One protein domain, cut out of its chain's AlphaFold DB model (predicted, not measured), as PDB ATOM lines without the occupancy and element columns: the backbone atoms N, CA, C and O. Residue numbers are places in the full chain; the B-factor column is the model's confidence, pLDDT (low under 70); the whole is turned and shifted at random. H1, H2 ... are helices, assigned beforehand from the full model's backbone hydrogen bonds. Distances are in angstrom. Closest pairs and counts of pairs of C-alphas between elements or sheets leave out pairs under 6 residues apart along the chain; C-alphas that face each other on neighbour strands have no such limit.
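What this domain is: This is residues 15 to 55 of the 64 residues of an uncharacterized protein of Proteobacteria bacterium (UniProt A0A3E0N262). One long helix, H1, makes the long axis of a rod; past its last residue a long loop runs on beyond it and folds back, bringing the very short helix H2 to the side of the later half of H1. The beginning of the rod, residues 15 to 23, sticks out free. The printed part has 41 residues with two named helices, H1 then H2, and no named strand, so its class is all helix. It is loose, with a radius of gyration of the C-alphas of 11.4 A, and spans 37 by 16 by 15 A.

How they stand to each other: Start from H1, residues 18 to 34, and look for H2, residues 51 to 54, near its residues 28 to 32, which alone touch it. The two helices touch with 4 pairs of C-alphas within 8 A; the closest C-alphas, those of Leu 31 and Leu 51, are 6.6 A apart. Their centres are 11.7 A apart. In the backbone of H1 every O i to N i+4 pair is within hydrogen-bond range; H2, with 4 residues, is too short for such a pair, but its one O i to N i+3 pair is within range.

Where its parts are: Find C-alpha 18 at (141.599, 99.694, 132.147); from there H1 runs 24.2 A to C-alpha 34 at (134.121, 112.026, 151.591). H2 runs 5.1 A, from Leu 51 to C-alpha 54 at (124.567, 106.623, 147.535).

The domain as a whole: The C-alphas farthest apart, those of Glu 16 and Ser 41, are 37.7 A apart. Without residues 15 to 23, the body spans 25 by 15 by 12 A. The link from H1 to H2, residues 35 to 50, is long. The printed part has no cut, and in this predicted model its mean pLDDT is 95.6; no printed residue is under 70.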
ATOM      1  N   ALA A  15     138.874  93.687 132.163       87.12
ATOM      2  CA  ALA A  15     140.305  93.464 131.962       87.12
ATOM      3  C   ALA A  15     140.881  94.250 130.766       87.12
ATOM      4  O   ALA A  15     142.091  94.426 130.667       87.12
ATOM      5  N   GLU A  16     140.017  94.725 129.869       89.88
ATOM      6  CA  GLU A  16     140.369  95.467 128.659       89.88
ATOM      7  C   GLU A  16     140.018  96.961 128.775       89.88
ATOM      8  O   GLU A  16     140.625  97.793 128.101       89.88
ATOM      9  N   ASP A  17     139.068  97.316 129.646       90.69
ATOM     10  CA  ASP A  17     138.643  98.694 129.914       90.69
ATOM     11  C   ASP A  17     139.392  99.315 131.103       90.69
ATOM     12  O   ASP A  17     138.802  99.789 132.079       90.69
ATOM     13  N   VAL A  18     140.726  99.265 131.042       93.12
ATOM     14  CA  VAL A  18     141.599  99.694 132.147       93.12
ATOM     15  C   VAL A  18     141.314 101.143 132.545       93.12
ATOM     16  O   VAL A  18     141.237 101.434 133.733       93.12
ATOM     17  N   GLN A  19     141.073 102.034 131.578       92.19
ATOM     18  CA  GLN A  19     140.764 103.439 131.858       92.19
ATOM     19  C   GLN A  19     139.481 103.585 132.684       92.19
ATOM     20  O   GLN A  19     139.521 104.209 133.746       92.19
ATOM     21  N   ALA A  20     138.373 102.955 132.270       91.88
ATOM     22  CA  ALA A  20     137.121 103.054 133.015       91.88
ATOM     23  C   ALA A  20     137.157 102.320 134.361       91.88
ATOM     24  O   ALA A  20     136.404 102.654 135.278       91.88
ATOM     25  N   MET A  21     137.981 101.279 134.495       93.19
ATOM     26  CA  MET A  21     138.176 100.586 135.771       93.19
ATOM     27  C   MET A  21     139.012 101.425 136.739       93.19
ATOM     28  O   MET A  21     138.606 101.602 137.886       93.19
ATOM     29  N   THR A  22     140.118 102.013 136.277       94.06
ATOM     30  CA  THR A  22     140.950 102.910 137.088       94.06
ATOM     31  C   THR A  22     140.167 104.138 137.545       94.06
ATOM     32  O   THR A  22     140.197 104.460 138.730       94.06
ATOM     33  N   ALA A  23     139.411 104.779 136.648       94.25
ATOM     34  CA  ALA A  23     138.556 105.913 136.993       94.25
ATOM     35  C   ALA A  23     137.555 105.559 138.107       94.25
ATOM     36  O   ALA A  23     137.403 106.314 139.069       94.25
ATOM     37  N   ARG A  24     136.925 104.376 138.027       93.25
ATOM     38  CA  ARG A  24     135.986 103.899 139.054       93.25
ATOM     39  C   ARG A  24     136.638 103.692 140.410       93.25
ATOM     40  O   ARG A  24     136.029 104.063 141.410       93.25
ATOM     41  N   THR A  25     137.837 103.117 140.448       94.69
ATOM     42  CA  THR A  25     138.583 102.933 141.698       94.69
ATOM     43  C   THR A  25     138.914 104.277 142.336       94.69
ATOM     44  O   THR A  25     138.574 104.480 143.497       94.69
ATOM     45  N   LEU A  26     139.473 105.218 141.566       95.19
ATOM     46  CA  LEU A  26     139.811 106.559 142.060       95.19
ATOM     47  C   LEU A  26     138.580 107.289 142.608       95.19
ATOM     48  O   LEU A  26     138.620 107.868 143.689       95.19
ATOM     49  N   TRP A  27     137.456 107.211 141.894       95.69
ATOM     50  CA  TRP A  27     136.217 107.823 142.359       95.69
ATOM     51  C   TRP A  27     135.692 107.181 143.647       95.69
ATOM     52  O   TRP A  27     135.259 107.882 144.555       95.69
ATOM     53  N   LEU A  28     135.742 105.850 143.759       96.44
ATOM     54  CA  LEU A  28     135.322 105.146 144.974       96.44
ATOM     55  C   LEU A  28     136.208 105.472 146.182       96.44
ATOM     56  O   LEU A  28     135.681 105.551 147.290       96.44
ATOM     57  N   GLU A  29     137.509 105.678 145.979       96.75
ATOM     58  CA  GLU A  29     138.436 106.150 147.016       96.75
ATOM     59  C   GLU A  29     138.080 107.560 147.491       96.75
ATOM     60  O   GLU A  29     137.916 107.771 148.691       96.75
ATOM     61  N   GLU A  30     137.844 108.504 146.579       95.69
ATOM     62  CA  GLU A  30     137.403 109.853 146.960       95.69
ATOM     63  C   GLU A  30     136.065 109.825 147.716       95.69
ATOM     64  O   GLU A  30     135.920 110.493 148.740       95.69
ATOM     65  N   LEU A  31     135.100 109.008 147.276       96.62
ATOM     66  CA  LEU A  31     133.826 108.837 147.984       96.62
ATOM     67  C   LEU A  31     133.993 108.195 149.368       96.62
ATOM     68  O   LEU A  31     133.216 108.492 150.272       96.62
ATOM     69  N   PHE A  32     134.975 107.309 149.541       97.75
ATOM     70  CA  PHE A  32     135.259 106.665 150.822       97.75
ATOM     71  C   PHE A  32     135.727 107.680 151.867       97.75
ATOM     72  O   PHE A  32     135.211 107.675 152.987       97.75
ATOM     73  N   PHE A  33     136.633 108.583 151.480       96.12
ATOM     74  CA  PHE A  33     137.079 109.680 152.342       96.12
ATOM     75  C   PHE A  33     135.990 110.737 152.540       96.12
ATOM     76  O   PHE A  33     135.788 111.199 153.660       96.12
ATOM     77  N   LEU A  34     135.235 111.080 151.490       95.88
ATOM     78  CA  LEU A  34     134.121 112.026 151.591       95.88
ATOM     79  C   LEU A  34     133.045 111.545 152.577       95.88
ATOM     80  O   LEU A  34     132.522 112.334 153.359       95.88
ATOM     81  N   ASP A  35     132.706 110.254 152.549       96.75
ATOM     82  CA  ASP A  35     131.731 109.652 153.467       96.75
ATOM     83  C   ASP A  35     132.311 109.415 154.876       96.75
ATOM     84  O   ASP A  35     131.593 108.993 155.779       96.75
ATOM     85  N   GLY A  36     133.611 109.666 155.082       97.44
ATOM     86  CA  GLY A  36     134.299 109.479 156.359       97.44
ATOM     87  C   GLY A  36     134.486 108.014 156.755       97.44
ATOM     88  O   GLY A  36     134.652 107.708 157.935       97.44
ATOM     89  N   ARG A  37     134.427 107.074 155.801       98.12
ATOM     90  CA  ARG A  37     134.550 105.629 156.077       98.12
ATOM     91  C   ARG A  37     135.965 105.201 156.450       98.12
ATOM     92  O   ARG A  37     136.160 104.083 156.933       98.12
ATOM     93  N   ASP A  38     136.935 106.086 156.271       97.88
ATOM     94  CA  ASP A  38     138.283 105.974 156.815       97.88
ATOM     95  C   ASP A  38     138.296 106.083 158.348       97.88
ATOM     96  O   ASP A  38     139.151 105.490 159.005       97.88
ATOM     97  N   GLN A  39     137.308 106.755 158.942       98.00
ATOM     98  CA  GLN A  39     137.207 106.932 160.386       98.00
ATOM     99  C   GLN A  39     136.642 105.674 161.055       98.00
ATOM    100  O   GLN A  39     135.588 105.165 160.674       98.00
ATOM    101  N   ILE A  40     137.307 105.208 162.116       97.38
ATOM    102  CA  ILE A  40     136.911 104.013 162.891       97.38
ATOM    103  C   ILE A  40     135.500 104.154 163.488       97.38
ATOM    104  O   ILE A  40     134.801 103.165 163.693       97.38
ATOM    105  N   SER A  41     135.068 105.384 163.766       97.81
ATOM    106  CA  SER A  41     133.739 105.695 164.298       97.81
ATOM    107  C   SER A  41     132.613 105.537 163.274       97.81
ATOM    108  O   SER A  41     131.445 105.493 163.668       97.81
ATOM    109  N   HIS A  42     132.920 105.470 161.976       97.94
ATOM    110  CA  HIS A  42     131.896 105.375 160.949       97.94
ATOM    111  C   HIS A  42     131.231 103.983 160.978       97.94
ATOM    112  O   HIS A  42     131.931 102.970 160.941       97.94
ATOM    113  N   PRO A  43     129.886 103.871 160.959       97.75
ATOM    114  CA  PRO A  43     129.197 102.574 161.033       97.75
ATOM    115  C   PRO A  43     129.561 101.582 159.917       97.75
ATOM    116  O   PRO A  43     129.388 100.378 160.065       97.75
ATOM    117  N   GLN A  44     130.045 102.095 158.784       97.81
ATOM    118  CA  GLN A  44     130.514 101.322 157.627       97.81
ATOM    119  C   GLN A  44     132.033 101.457 157.422       97.81
ATOM    120  O   GLN A  44     132.496 101.488 156.282       97.81
ATOM    121  N   HIS A  45     132.800 101.620 158.504       98.19
ATOM    122  CA  HIS A  45     134.256 101.753 158.452       98.19
ATOM    123  C   HIS A  45     134.905 100.647 157.601       98.19
ATOM    124  O   HIS A  45     134.578  99.467 157.738       98.19
ATOM    125  N   GLY A  46     135.805 101.041 156.694       96.94
ATOM    126  CA  GLY A  46     136.538 100.124 155.810       96.94
ATOM    127  C   GLY A  46     135.731  99.530 154.647       96.94
ATOM    128  O   GLY A  46     136.290  98.798 153.832       96.94
ATOM    129  N   LEU A  47     134.434  99.835 154.525       97.94
ATOM    130  CA  LEU A  47     133.585  99.291 153.464       97.94
ATOM    131  C   LEU A  47     133.397 100.284 152.318       97.94
ATOM    132  O   LEU A  47     132.903 101.387 152.517       97.94
ATOM    133  N   PHE A  48     133.633  99.841 151.087       97.56
ATOM    134  CA  PHE A  48     133.288 100.607 149.878       97.56
ATOM    135  C   PHE A  48     131.859 100.333 149.377       97.56
ATOM    136  O   PHE A  48     131.333 101.035 148.511       97.56
ATOM    137  N   THR A  49     131.203  99.308 149.926       97.19
ATOM    138  CA  THR A  49     129.881  98.841 149.497       97.19
ATOM    139  C   THR A  49     128.835  99.957 149.554       97.19
ATOM    140  O   THR A  49     128.702 100.662 150.554       97.19
ATOM    141  N   GLY A  50     128.071 100.112 148.469       96.56
ATOM    142  CA  GLY A  50     126.957 101.060 148.383       96.56
ATOM    143  C   GLY A  50     127.339 102.518 148.104       96.56
ATOM    144  O   GLY A  50     126.439 103.304 147.814       96.56
ATOM    145  N   LEU A  51     128.629 102.888 148.117       97.12
ATOM    146  CA  LEU A  51     129.071 104.269 147.851       97.12
ATOM    147  C   LEU A  51     128.616 104.771 146.474       97.12
ATOM    148  O   LEU A  51     128.017 105.839 146.378       97.12
ATOM    149  N   ALA A  52     128.814 103.969 145.424       94.56
ATOM    150  CA  ALA A  52     128.431 104.340 144.059       94.56
ATOM    151  C   ALA A  52     126.927 104.630 143.909       94.56
ATOM    152  O   ALA A  52     126.544 105.522 143.159       94.56
ATOM    153  N   VAL A  53     126.073 103.899 144.636       96.00
ATOM    154  CA  VAL A  53     124.617 104.105 144.613       96.00
ATOM    155  C   VAL A  53     124.238 105.335 145.438       96.00
ATOM    156  O   VAL A  53     123.453 106.162 144.980       96.00
ATOM    157  N   LYS A  54     124.822 105.487 146.636       96.62
ATOM    158  CA  LYS A  54     124.567 106.623 147.535       96.62
ATOM    159  C   LYS A  54     124.883 107.968 146.869       96.62
ATOM    160  O   LYS A  54     124.119 108.913 147.031       96.62
ATOM    161  N   TYR A  55     125.973 108.032 146.106       95.12
ATOM    162  CA  TYR A  55     126.482 109.255 145.476       95.12
ATOM    163  C   TYR A  55     126.304 109.281 143.952       95.12
ATOM    164  O   TYR A  55     127.039 109.975 143.259       95.12
TER     165      TYR A  55